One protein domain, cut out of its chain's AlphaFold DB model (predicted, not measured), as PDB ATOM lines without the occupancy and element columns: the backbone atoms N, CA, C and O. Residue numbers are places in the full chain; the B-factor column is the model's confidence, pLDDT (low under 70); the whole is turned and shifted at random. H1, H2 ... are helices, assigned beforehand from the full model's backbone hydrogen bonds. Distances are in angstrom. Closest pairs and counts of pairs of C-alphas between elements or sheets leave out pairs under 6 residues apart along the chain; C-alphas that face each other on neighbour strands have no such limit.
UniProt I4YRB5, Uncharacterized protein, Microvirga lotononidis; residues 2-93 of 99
ATOM      1  N   ALA A   2      62.399 -34.792  50.071       59.12
ATOM      2  CA  ALA A   2      61.387 -33.961  49.381       59.12
ATOM      3  C   ALA A   2      61.194 -34.203  47.861       59.12
ATOM      4  O   ALA A   2      60.112 -33.965  47.349       59.12
ATOM      5  N   ARG A   3      62.212 -34.684  47.130       56.94
ATOM      6  CA  ARG A   3      62.111 -34.918  45.671       56.94
ATOM      7  C   ARG A   3      61.264 -36.144  45.304       56.94
ATOM      8  O   ARG A   3      60.612 -36.127  44.272       56.94
ATOM      9  N   LEU A   4      61.254 -37.178  46.149       60.38
ATOM     10  CA  LEU A   4      60.521 -38.426  45.885       60.38
ATOM     11  C   LEU A   4      59.007 -38.256  46.056       60.38
ATOM     12  O   LEU A   4      58.241 -38.871  45.327       60.38
ATOM     13  N   VAL A   5      58.591 -37.375  46.972       71.00
ATOM     14  CA  VAL A   5      57.174 -37.069  47.232       71.00
ATOM     15  C   VAL A   5      56.496 -36.425  46.020       71.00
ATOM     16  O   VAL A   5      55.298 -36.582  45.850       71.00
ATOM     17  N   VAL A   6      57.256 -35.726  45.171       76.62
ATOM     18  CA  VAL A   6      56.716 -35.032  43.991       76.62
ATOM     19  C   VAL A   6      56.848 -35.885  42.730       76.62
ATOM     20  O   VAL A   6      55.936 -35.915  41.917       76.62
ATOM     21  N   LEU A   7      57.950 -36.630  42.588       87.62
ATOM     22  CA  LEU A   7      58.170 -37.482  41.417       87.62
ATOM     23  C   LEU A   7      57.171 -38.645  41.342       87.62
ATOM     24  O   LEU A   7      56.711 -38.981  40.262       87.62
ATOM     25  N   GLY A   8      56.849 -39.265  42.483       89.56
ATOM     26  CA  GLY A   8      55.965 -40.434  42.535       89.56
ATOM     27  C   GLY A   8      54.573 -40.165  41.951       89.56
ATOM     28  O   GLY A   8      54.174 -40.887  41.041       89.56
ATOM     29  N   PRO A   9      53.848 -39.133  42.428       89.88
ATOM     30  CA  PRO A   9      52.550 -38.753  41.874       89.88
ATOM     31  C   PRO A   9      52.598 -38.413  40.381       89.88
ATOM     32  O   PRO A   9      51.721 -38.851  39.647       89.88
ATOM     33  N   GLU A  10      53.633 -37.701  39.924       91.50
ATOM     34  CA  GLU A  10      53.787 -37.356  38.506       91.50
ATOM     35  C   GLU A  10      54.024 -38.592  37.638       91.50
ATOM     36  O   GLU A  10      53.349 -38.799  36.640       91.50
ATOM     37  N   CYS A  11      54.943 -39.473  38.034       91.00
ATOM     38  CA  CYS A  11      55.177 -40.711  37.297       91.00
ATOM     39  C   CYS A  11      53.927 -41.600  37.282       91.00
ATOM     40  O   CYS A  11      53.650 -42.247  36.276       91.00
ATOM     41  N   ALA A  12      53.163 -41.633  38.380       91.62
ATOM     42  CA  ALA A  12      51.894 -42.351  38.425       91.62
ATOM     43  C   ALA A  12      50.862 -41.738  37.467       91.62
ATOM     44  O   ALA A  12      50.150 -42.481  36.791       91.62
ATOM     45  N   TRP A  13      50.808 -40.406  37.378       91.56
ATOM     46  CA  TRP A  13      49.970 -39.691  36.420       91.56
ATOM     47  C   TRP A  13      50.354 -40.014  34.973       91.56
ATOM     48  O   TRP A  13      49.485 -40.405  34.202       91.56
ATOM     49  N   GLU A  14      51.640 -39.956  34.624       92.25
ATOM     50  CA  GLU A  14      52.126 -40.278  33.277       92.25
ATOM     51  C   GLU A  14      51.803 -41.720  32.868       92.25
ATOM     52  O   GLU A  14      51.351 -41.973  31.751       92.25
ATOM     53  N   VAL A  15      51.963 -42.683  33.782       91.25
ATOM     54  CA  VAL A  15      51.591 -44.084  33.523       91.25
ATOM     55  C   VAL A  15      50.080 -44.225  33.323       91.25
ATOM     56  O   VAL A  15      49.640 -44.896  32.388       91.25
ATOM     57  N   ALA A  16      49.276 -43.583  34.177       90.88
ATOM     58  CA  ALA A  16      47.823 -43.624  34.060       90.88
ATOM     59  C   ALA A  16      47.344 -42.985  32.748       90.88
ATOM     60  O   ALA A  16      46.510 -43.565  32.055       90.88
ATOM     61  N   GLN A  17      47.903 -41.831  32.377       87.19
ATOM     62  CA  GLN A  17      47.557 -41.101  31.159       87.19
ATOM     63  C   GLN A  17      47.854 -41.916  29.894       87.19
ATOM     64  O   GLN A  17      47.065 -41.898  28.952       87.19
ATOM     65  N   ASN A  18      48.956 -42.668  29.891       89.12
ATOM     66  CA  ASN A  18      49.397 -43.457  28.743       89.12
ATOM     67  C   ASN A  18      48.841 -44.894  28.717       89.12
ATOM     68  O   ASN A  18      49.309 -45.722  27.938       89.12
ATOM     69  N   THR A  19      47.854 -45.215  29.557       89.44
ATOM     70  CA  THR A  19      47.146 -46.504  29.504       89.44
ATOM     71  C   THR A  19      46.083 -46.492  28.398       89.44
ATOM     72  O   THR A  19      45.413 -45.476  28.207       89.44
ATOM     73  N   ASP A  20      45.853 -47.634  27.736       85.62
ATOM     74  CA  ASP A  20      44.847 -47.791  26.667       85.62
ATOM     75  C   ASP A  20      43.468 -47.245  27.070       85.62
ATOM     76  O   ASP A  20      42.861 -46.465  26.341       85.62
ATOM     77  N   THR A  21      43.020 -47.539  28.296       84.94
ATOM     78  CA  THR A  21      41.750 -47.045  28.854       84.94
ATOM     79  C   THR A  21      41.614 -45.521  28.812       84.94
ATOM     80  O   THR A  21      40.515 -45.006  28.613       84.94
ATOM     81  N   VAL A  22      42.703 -44.785  29.054       86.00
ATOM     82  CA  VAL A  22      42.701 -43.315  29.081       86.00
ATOM     83  C   VAL A  22      42.867 -42.752  27.672       86.00
ATOM     84  O   VAL A  22      42.124 -41.850  27.283       86.00
ATOM     85  N   ILE A  23      43.771 -43.327  26.877       84.25
ATOM     86  CA  ILE A  23      43.992 -42.929  25.482       84.25
ATOM     87  C   ILE A  23      42.715 -43.102  24.653       84.25
ATOM     88  O   ILE A  23      42.340 -42.196  23.908       84.25
ATOM     89  N   ASP A  24      41.999 -44.214  24.811       83.81
ATOM     90  CA  ASP A  24      40.775 -44.477  24.052       83.81
ATOM     91  C   ASP A  24      39.651 -43.486  24.390       83.81
ATOM     92  O   ASP A  24      38.869 -43.110  23.513       83.81
ATOM     93  N   ARG A  25      39.617 -42.959  25.623       81.94
ATOM     94  CA  ARG A  25      38.706 -41.860  25.983       81.94
ATOM     95  C   ARG A  25      39.066 -40.555  25.277       81.94
ATOM     96  O   ARG A  25      38.169 -39.883  24.779       81.94
ATOM     97  N   TYR A  26      40.353 -40.220  25.172       77.12
ATOM     98  CA  TYR A  26      40.796 -39.035  24.426       77.12
ATOM     99  C   TYR A  26      40.635 -39.180  22.906       77.12
ATOM    100  O   TYR A  26      40.437 -38.187  22.197       77.12
ATOM    101  N   ARG A  27      40.690 -40.408  22.380       75.25
ATOM    102  CA  ARG A  27      40.363 -40.705  20.976       75.25
ATOM    103  C   ARG A  27      38.880 -40.510  20.697       75.25
ATOM    104  O   ARG A  27      38.539 -39.934  19.668       75.25
ATOM    105  N   ALA A  28      38.010 -40.900  21.630       73.12
ATOM    106  CA  ALA A  28      36.574 -40.654  21.526       73.12
ATOM    107  C   ALA A  28      36.219 -39.152  21.478       73.12
ATOM    108  O   ALA A  28      35.159 -38.793  20.970       73.12
ATOM    109  N   THR A  29      37.102 -38.271  21.963       64.88
ATOM    110  CA  THR A  29      36.940 -36.806  21.919       64.88
ATOM    111  C   THR A  29      37.767 -36.120  20.825       64.88
ATOM    112  O   THR A  29      37.929 -34.905  20.873       64.88
ATOM    113  N   ASN A  30      38.293 -36.865  19.842       62.75
ATOM    114  CA  ASN A  30      39.117 -36.372  18.724       62.75
ATOM    115  C   ASN A  30      40.464 -35.710  19.095       62.75
ATOM    116  O   ASN A  30      41.141 -35.195  18.211       62.75
ATOM    117  N   ILE A  31      40.902 -35.749  20.359       62.66
ATOM    118  CA  ILE A  31      42.157 -35.105  20.813       62.66
ATOM    119  C   ILE A  31      43.374 -35.989  20.533       62.66
ATOM    120  O   ILE A  31      44.467 -35.493  20.284       62.66
ATOM    121  N   ALA A  32      43.175 -37.308  20.544       59.62
ATOM    122  CA  ALA A  32      44.243 -38.293  20.392       59.62
ATOM    123  C   ALA A  32      44.163 -39.110  19.087       59.62
ATOM    124  O   ALA A  32      44.800 -40.158  18.988       59.62
ATOM    125  N   LEU A  33      43.393 -38.661  18.084       59.47
ATOM    126  CA  LEU A  33      43.245 -39.368  16.798       59.47
ATOM    127  C   LEU A  33      44.590 -39.621  16.097       59.47
ATOM    128  O   LEU A  33      44.760 -40.663  15.469       59.47
ATOM    129  N   GLU A  34      45.552 -38.710  16.260       59.38
ATOM    130  CA  GLU A  34      46.906 -38.800  15.693       59.38
ATOM    131  C   GLU A  34      47.986 -39.132  16.741       59.38
ATOM    132  O   GLU A  34      49.177 -39.145  16.431       59.38
ATOM    133  N   TYR A  35      47.602 -39.416  17.991       62.88
ATOM    134  CA  TYR A  35      48.556 -39.664  19.074       62.88
ATOM    135  C   TYR A  35      49.102 -41.098  18.988       62.88
ATOM    136  O   TYR A  35      48.594 -42.031  19.614       62.88
ATOM    137  N   TYR A  36      50.134 -41.277  18.160       60.69
ATOM    138  CA  TYR A  36      50.869 -42.529  17.990       60.69
ATOM    139  C   TYR A  36      52.367 -42.290  18.221       60.69
ATOM    140  O   TYR A  36      53.059 -41.723  17.382       60.69
ATOM    141  N   GLY A  37      52.892 -42.761  19.355       68.12
ATOM    142  CA  GLY A  37      54.340 -42.942  19.533       68.12
ATOM    143  C   GLY A  37      55.152 -41.741  20.035       68.12
ATOM    144  O   GLY A  37      56.376 -41.825  20.072       68.12
ATOM    145  N   ASN A  38      54.517 -40.655  20.478       80.75
ATOM    146  CA  ASN A  38      55.170 -39.500  21.120       80.75
ATOM    147  C   ASN A  38      55.040 -39.483  22.660       80.75
ATOM    148  O   ASN A  38      55.572 -38.580  23.303       80.75
ATOM    149  N   SER A  39      54.420 -40.501  23.264       83.75
ATOM    150  CA  SER A  39      54.219 -40.602  24.717       83.75
ATOM    151  C   SER A  39      55.514 -40.519  25.523       83.75
ATOM    152  O   SER A  39      55.572 -39.814  26.520       83.75
ATOM    153  N   VAL A  40      56.592 -41.171  25.071       87.00
ATOM    154  CA  VAL A  40      57.877 -41.166  25.794       87.00
ATOM    155  C   VAL A  40      58.459 -39.760  25.890       87.00
ATOM    156  O   VAL A  40      58.856 -39.331  26.971       87.00
ATOM    157  N   ILE A  41      58.519 -39.031  24.770       90.00
ATOM    158  CA  ILE A  41      59.068 -37.673  24.778       90.00
ATOM    159  C   ILE A  41      58.139 -36.716  25.527       90.00
ATOM    160  O   ILE A  41      58.639 -35.855  26.245       90.00
ATOM    161  N   ASN A  42      56.821 -36.915  25.434       89.38
ATOM    162  CA  ASN A  42      55.843 -36.140  26.186       89.38
ATOM    163  C   ASN A  42      56.045 -36.312  27.696       89.38
ATOM    164  O   ASN A  42      56.365 -35.344  28.378       89.38
ATOM    165  N   SER A  43      56.017 -37.548  28.196       91.12
ATOM    166  CA  SER A  43      56.198 -37.839  29.620       91.12
ATOM    167  C   SER A  43      57.555 -37.378  30.156       91.12
ATOM    168  O   SER A  43      57.655 -36.911  31.290       91.12
ATOM    169  N   VAL A  44      58.628 -37.471  29.360       92.06
ATOM    170  CA  VAL A  44      59.946 -36.942  29.754       92.06
ATOM    171  C   VAL A  44      59.910 -35.420  29.897       92.06
ATOM    172  O   VAL A  44      60.478 -34.882  30.853       92.06
ATOM    173  N   MET A  45      59.256 -34.722  28.965       93.00
ATOM    174  CA  MET A  45      59.116 -33.267  29.014       93.00
ATOM    175  C   MET A  45      58.191 -32.816  30.145       93.00
ATOM    176  O   MET A  45      58.515 -31.830  30.810       93.00
ATOM    177  N   ASP A  46      57.120 -33.554  30.427       90.88
ATOM    178  CA  ASP A  46      56.180 -33.267  31.512       90.88
ATOM    179  C   ASP A  46      56.859 -33.439  32.873       90.88
ATOM    180  O   ASP A  46      56.936 -32.483  33.650       90.88
ATOM    181  N   ILE A  47      57.540 -34.569  33.103       92.75
ATOM    182  CA  ILE A  47      58.335 -34.782  34.322       92.75
ATOM    183  C   ILE A  47      59.427 -33.710  34.455       92.75
ATOM    184  O   ILE A  47      59.641 -33.158  35.539       92.75
ATOM    185  N   GLY A  48      60.131 -33.382  33.368       92.75
ATOM    186  CA  GLY A  48      61.153 -32.333  33.363       92.75
ATOM    187  C   GLY A  48      60.590 -30.964  33.759       92.75
ATOM    188  O   GLY A  48      61.164 -30.273  34.613       92.75
ATOM    189  N   SER A  49      59.441 -30.604  33.187       91.25
ATOM    190  CA  SER A  49      58.727 -29.351  33.439       91.25
ATOM    191  C   SER A  49      58.169 -29.292  34.859       91.25
ATOM    192  O   SER A  49      58.346 -28.278  35.536       91.25
ATOM    193  N   MET A  50      57.604 -30.388  35.367       92.44
ATOM    194  CA  MET A  50      57.159 -30.529  36.754       92.44
ATOM    195  C   MET A  50      58.321 -30.307  37.728       92.44
ATOM    196  O   MET A  50      58.209 -29.509  38.663       92.44
ATOM    197  N   VAL A  51      59.487 -30.924  37.492       92.00
ATOM    198  CA  VAL A  51      60.653 -30.739  38.371       92.00
ATOM    199  C   VAL A  51      61.163 -29.292  38.310       92.00
ATOM    200  O   VAL A  51      61.567 -28.737  39.340       92.00
ATOM    201  N   ALA A  52      61.156 -28.657  37.134       90.88
ATOM    202  CA  ALA A  52      61.507 -27.244  36.988       90.88
ATOM    203  C   ALA A  52      60.523 -26.334  37.746       90.88
ATOM    204  O   ALA A  52      60.952 -25.509  38.558       90.88
ATOM    205  N   GLY A  53      59.219 -26.549  37.567       90.19
ATOM    206  CA  GLY A  53      58.155 -25.840  38.273       90.19
ATOM    207  C   GLY A  53      58.262 -25.998  39.789       90.19
ATOM    208  O   GLY A  53      58.214 -25.007  40.517       90.19
ATOM    209  N   PHE A  54      58.532 -27.211  40.281       89.69
ATOM    210  CA  PHE A  54      58.729 -27.468  41.707       89.69
ATOM    211  C   PHE A  54      59.919 -26.691  42.284       89.69
ATOM    212  O   PHE A  54      59.829 -26.148  43.384       89.69
ATOM    213  N   ARG A  55      61.038 -26.586  41.553       89.31
ATOM    214  CA  ARG A  55      62.190 -25.780  41.999       89.31
ATOM    215  C   ARG A  55      61.830 -24.302  42.143       89.31
ATOM    216  O   ARG A  55      62.272 -23.679  43.106       89.31
ATOM    217  N   VAL A  56      61.024 -23.773  41.223       89.38
ATOM    218  CA  VAL A  56      60.547 -22.380  41.244       89.38
ATOM    219  C   VAL A  56      59.491 -22.154  42.332       89.38
ATOM    220  O   VAL A  56      59.463 -21.086  42.940       89.38
ATOM    221  N   ALA A  57      58.640 -23.145  42.602       89.12
ATOM    222  CA  ALA A  57      57.570 -23.069  43.594       89.12
ATOM    223  C   ALA A  57      58.053 -23.309  45.034       89.12
ATOM    224  O   ALA A  57      57.468 -22.770  45.968       89.12
ATOM    225  N   ARG A  58      59.131 -24.080  45.229       88.12
ATOM    226  CA  ARG A  58      59.657 -24.462  46.552       88.12
ATOM    227  C   ARG A  58      59.869 -23.294  47.533       88.12
ATOM    228  O   ARG A  58      59.554 -23.489  48.703       88.12
ATOM    229  N   PRO A  59      60.435 -22.134  47.139       92.25
ATOM    230  CA  PRO A  59      60.596 -21.004  48.055       92.25
ATOM    231  C   PRO A  59      59.356 -20.099  48.140       92.25
ATOM    232  O   PRO A  59      59.352 -19.155  48.926       92.25
ATOM    233  N   CYS A  60      58.326 -20.325  47.320       90.50
ATOM    234  CA  CYS A  60      57.155 -19.460  47.248       90.50
ATOM    235  C   CYS A  60      56.070 -19.877  48.254       90.50
ATOM    236  O   CYS A  60      55.884 -21.068  48.512       90.50
ATOM    237  N   PRO A  61      55.298 -18.917  48.797       93.69
ATOM    238  CA  PRO A  61      54.119 -19.240  49.589       93.69
ATOM    239  C   PRO A  61      53.064 -19.940  48.721       93.69
ATOM    240  O   PRO A  61      52.934 -19.650  47.529       93.69
ATOM    241  N   ALA A  62      52.280 -20.836  49.327       92.06
ATOM    242  CA  ALA A  62      51.347 -21.709  48.608       92.06
ATOM    243  C   ALA A  62      50.369 -20.947  47.695       92.06
ATOM    244  O   ALA A  62      50.135 -21.367  46.564       92.06
ATOM    245  N   TRP A  63      49.858 -19.792  48.136       94.44
ATOM    246  CA  TRP A  63      48.930 -18.977  47.344       94.44
ATOM    247  C   TRP A  63      49.554 -18.468  46.034       94.44
ATOM    248  O   TRP A  63      48.883 -18.446  45.005       94.44
ATOM    249  N   LEU A  64      50.845 -18.112  46.044       94.50
ATOM    250  CA  LEU A  64      51.542 -17.627  44.851       94.50
ATOM    251  C   LEU A  64      51.780 -18.773  43.862       94.50
ATOM    252  O   LEU A  64      51.689 -18.575  42.652       94.50
ATOM    253  N   THR A  65      52.043 -19.977  44.371       93.50
ATOM    254  CA  THR A  65      52.134 -21.196  43.557       93.50
ATOM    255  C   THR A  65      50.800 -21.507  42.882       93.50
ATOM    256  O   THR A  65      50.779 -21.729  41.674       93.50
ATOM    257  N   VAL A  66      49.687 -21.442  43.622       93.94
ATOM    258  CA  VAL A  66      48.337 -21.626  43.062       93.94
ATOM    259  C   VAL A  66      48.039 -20.570  41.999       93.94
ATOM    260  O   VAL A  66      47.611 -20.913  40.902       93.94
ATOM    261  N   MET A  67      48.331 -19.294  42.272       96.19
ATOM    262  CA  MET A  67      48.125 -18.212  41.304       96.19
ATOM    263  C   MET A  67      48.921 -18.439  40.009       96.19
ATOM    264  O   MET A  67      48.390 -18.248  38.918       96.19
ATOM    265  N   ARG A  68      50.183 -18.878  40.109       93.88
ATOM    266  CA  ARG A  68      51.023 -19.200  38.943       93.88
ATOM    267  C   ARG A  68      50.489 -20.392  38.150       93.88
ATOM    268  O   ARG A  68      50.524 -20.341  36.926       93.88
ATOM    269  N   ALA A  69      49.987 -21.426  38.824       92.31
ATOM    270  CA  ALA A  69      49.372 -22.578  38.166       92.31
ATOM    271  C   ALA A  69      48.104 -22.176  37.395       92.31
ATOM    272  O   ALA A  69      47.959 -22.526  36.230       92.31
ATOM    273  N   LEU A  70      47.236 -21.359  38.002       94.94
ATOM    274  CA  LEU A  70      46.046 -20.824  37.332       94.94
ATOM    275  C   LEU A  70      46.408 -19.930  36.141       94.94
ATOM    276  O   LEU A  70      45.779 -20.016  35.091       94.94
ATOM    277  N   LEU A  71      47.436 -19.087  36.278       95.38
ATOM    278  CA  LEU A  71      47.913 -18.261  35.171       95.38
ATOM    279  C   LEU A  71      48.432 -19.124  34.014       95.38
ATOM    280  O   LEU A  71      48.132 -18.827  32.862       95.38
ATOM    281  N   MET A  72      49.172 -20.196  34.312       93.88
ATOM    282  CA  MET A  72      49.626 -21.151  33.302       93.88
ATOM    283  C   MET A  72      48.432 -21.789  32.581       93.88
ATOM    284  O   MET A  72      48.382 -21.696  31.359       93.88
ATOM    285  N   GLU A  73      47.437 -22.305  33.312       93.94
ATOM    286  CA  GLU A  73      46.208 -22.890  32.745       93.94
ATOM    287  C   GLU A  73      45.462 -21.926  31.804       93.94
ATOM    288  O   GLU A  73      44.937 -22.346  30.771       93.94
ATOM    289  N   LEU A  74      45.417 -20.632  32.141       94.25
ATOM    290  CA  LEU A  74      44.813 -19.599  31.293       94.25
ATOM    291  C   LEU A  74      45.650 -19.326  30.039       94.25
ATOM    292  O   LEU A  74      45.094 -19.190  28.950       94.25
ATOM    293  N   ILE A  75      46.976 -19.264  30.183       94.50
ATOM    294  CA  ILE A  75      47.898 -19.050  29.066       94.50
ATOM    295  C   ILE A  75      47.793 -20.215  28.079       94.50
ATOM    296  O   ILE A  75      47.503 -19.974  26.911       94.50
ATOM    297  N   VAL A  76      47.966 -21.471  28.504       91.62
ATOM    298  CA  VAL A  76      47.882 -22.600  27.557       91.62
ATOM    299  C   VAL A  76      46.503 -22.709  26.914       91.62
ATOM    300  O   VAL A  76      46.426 -22.923  25.701       91.62
ATOM    301  N   ARG A  77      45.426 -22.435  27.666       90.12
ATOM    302  CA  ARG A  77      44.074 -22.406  27.097       90.12
ATOM    303  C   ARG A  77      43.938 -21.359  26.002       90.12
ATOM    304  O   ARG A  77      43.325 -21.642  24.982       90.12
ATOM    305  N   TYR A  78      44.493 -20.168  26.203       90.44
ATOM    306  CA  TYR A  78      44.433 -19.096  25.214       90.44
ATOM    307  C   TYR A  78      45.285 -19.391  23.972       90.44
ATOM    308  O   TYR A  78      44.839 -19.156  22.855       90.44
ATOM    309  N   TRP A  79      46.506 -19.903  24.157       91.56
ATOM    310  CA  TRP A  79      47.474 -20.068  23.067       91.56
ATOM    311  C   TRP A  79      47.266 -21.337  22.238       91.56
ATOM    312  O   TRP A  79      47.442 -21.305  21.024       91.56
ATOM    313  N   ILE A  80      46.941 -22.455  22.890       85.56
ATOM    314  CA  ILE A  80      46.888 -23.788  22.264       85.56
ATOM    315  C   ILE A  80      45.448 -24.333  22.256       85.56
ATOM    316  O   ILE A  80      45.164 -25.339  21.617       85.56
ATOM    317  N   GLY A  81      44.507 -23.668  22.937       83.75
ATOM    318  CA  GLY A  81      43.110 -24.109  23.017       83.75
ATOM    319  C   GLY A  81      42.863 -25.225  24.040       83.75
ATOM    320  O   GLY A  81      41.728 -25.661  24.199       83.75
ATOM    321  N   GLY A  82      43.891 -25.659  24.775       82.62
ATOM    322  CA  GLY A  82      43.819 -26.753  25.748       82.62
ATOM    323  C   GLY A  82      44.459 -26.403  27.091       82.62
ATOM    324  O   GLY A  82      45.275 -25.490  27.180       82.62
ATOM    325  N   ASN A  83      44.071 -27.117  28.148       90.06
ATOM    326  CA  ASN A  83      44.689 -27.043  29.475       90.06
ATOM    327  C   ASN A  83      44.388 -28.316  30.290       90.06
ATOM    328  O   ASN A  83      43.607 -29.166  29.848       90.06
ATOM    329  N   LEU A  84      45.005 -28.473  31.467       89.00
ATOM    330  CA  LEU A  84      44.850 -29.680  32.281       89.00
ATOM    331  C   LEU A  84      43.405 -29.859  32.755       89.00
ATOM    332  O   LEU A  84      42.885 -30.974  32.729       89.00
ATOM    333  N   ILE A  85      42.741 -28.772  33.161       89.44
ATOM    334  CA  ILE A  85      41.353 -28.829  33.638       89.44
ATOM    335  C   ILE A  85      40.429 -29.373  32.545       89.44
ATOM    336  O   ILE A  85      39.614 -30.260  32.804       89.44
ATOM    337  N   LEU A  86      40.568 -28.871  31.319       85.12
ATOM    338  CA  LEU A  86      39.778 -29.309  30.177       85.12
ATOM    339  C   LEU A  86      40.050 -30.783  29.856       85.12
ATOM    340  O   LEU A  86      39.100 -31.541  29.669       85.12
ATOM    341  N   ASN A  87      41.317 -31.204  29.890       86.81
ATOM    342  CA  ASN A  87      41.696 -32.601  29.680       86.81
ATOM    343  C   ASN A  87      41.047 -33.530  30.720       86.81
ATOM    344  O   ASN A  87      40.490 -34.564  30.356       86.81
ATOM    345  N   ILE A  88      41.032 -33.146  32.002       88.56
ATOM    346  CA  ILE A  88      40.365 -33.921  33.063       88.56
ATOM    347  C   ILE A  88      38.850 -33.997  32.825       88.56
ATOM    348  O   ILE A  88      38.257 -35.066  32.971       88.56
ATOM    349  N   ILE A  89      38.212 -32.886  32.441       87.56
ATOM    350  CA  ILE A  89      36.774 -32.866  32.132       87.56
ATOM    351  C   ILE A  89      36.465 -33.831  30.986       87.56
ATOM    352  O   ILE A  89      35.543 -34.634  31.108       87.56
ATOM    353  N   MET A  90      37.251 -33.797  29.912       82.81
ATOM    354  CA  MET A  90      37.080 -34.670  28.747       82.81
ATOM    355  C   MET A  90      37.344 -36.139  29.073       82.81
ATOM    356  O   MET A  90      36.659 -37.017  28.551       82.81
ATOM    357  N   LEU A  91      38.283 -36.411  29.981       85.00
ATOM    358  CA  LEU A  91      38.553 -37.761  30.456       85.00
ATOM    359  C   LEU A  91      37.355 -38.354  31.212       85.00
ATOM    360  O   LEU A  91      37.067 -39.544  31.074       85.00
ATOM    361  N   ILE A  92      36.658 -37.557  32.025       86.25
ATOM    362  CA  ILE A  92      35.507 -38.021  32.817       86.25
ATOM    363  C   ILE A  92      34.227 -38.033  31.969       86.25
ATOM    364  O   ILE A  92      33.487 -39.016  32.005       86.25
ATOM    365  N   TYR A  93      33.999 -36.970  31.197       83.50
ATOM    366  CA  TYR A  93      32.824 -36.744  30.355       83.50
ATOM    367  C   TYR A  93      33.231 -36.569  28.881       83.50
ATOM    368  O   TYR A  93      33.266 -35.441  28.369       83.50
TER     369      TYR A  93
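AT A GLANCE: This is residues 2 to 93 of the 99 residues of an uncharacterized protein of Microvirga lotononidis (UniProt I4YRB5). Five helices make an open frame with few contacts between them: H1 and H3 lie side by side over part of their length, H4 makes a V with H3 whose tip is at residues 57 to 65, and H5, which begins near Glu 73 of H4, runs about perpendicular to H4 and touches H2, the short helix that follows H1. The printed part has 92 residues with five named helices, H1 to H5 in chain order, and no named strand; its class is all helix. It is only just compact, close to loose, with a radius of gyration of the C-alphas of 14.4 A and spans of 40 by 29 by 21 A.

IN THESE COORDINATES: Find C-alpha 2 at (61.387, -33.961, 49.381); from there H1 runs through residues 2 to 17, 24.0 A long. H2 follows at residues 20 to 28. Look next for C-alpha 39 at (54.219, -40.602, 24.717), where H3, residues 39 to 57, begins its 26.0 A. H4 takes residues 62 to 80, 26.8 A long. H5, residues 84 to 92, ends at C-alpha 92, (35.507, -38.021, 32.817).

HOW THE PARTS SIT: Residues 7 to 14 of H1 touch residues 43 to 51 of H3, at a shallow tilt of 32 degrees, opposite ways; the closest C-alphas, of Glu 14 and Ser 43, are 6.0 A apart. H2 is close to H1 but not clearly touching, and touches H5 about perpendicular, at 82 degrees, with the C-alphas of Arg 25 and Leu 91 closest at 6.1 A. H4 is close to H3 but not clearly touching, at a steep tilt of 38 degrees, opposite ways, closest at the C-alphas of Ala 57 and Thr 65, 5.7 A. H1 and H4 are apart. In H3, H4 and H5 every O i to N i+4 pair is within hydrogen-bond range; in H1 9 of 12 are, in H2 4 of 5.

THE WHOLE: The C-alphas farthest apart, of Ala 28 and Pro 59, are 40.8 A apart. Residues 58 to 64, of which 62 to 64 belong to H4, stand free. The printed part has no cut; the link from H2 to H3 is short, the other links tight. In the B-factor column, look for pLDDT under 70 at residues 2 to 4 and 29 to 37 of this model.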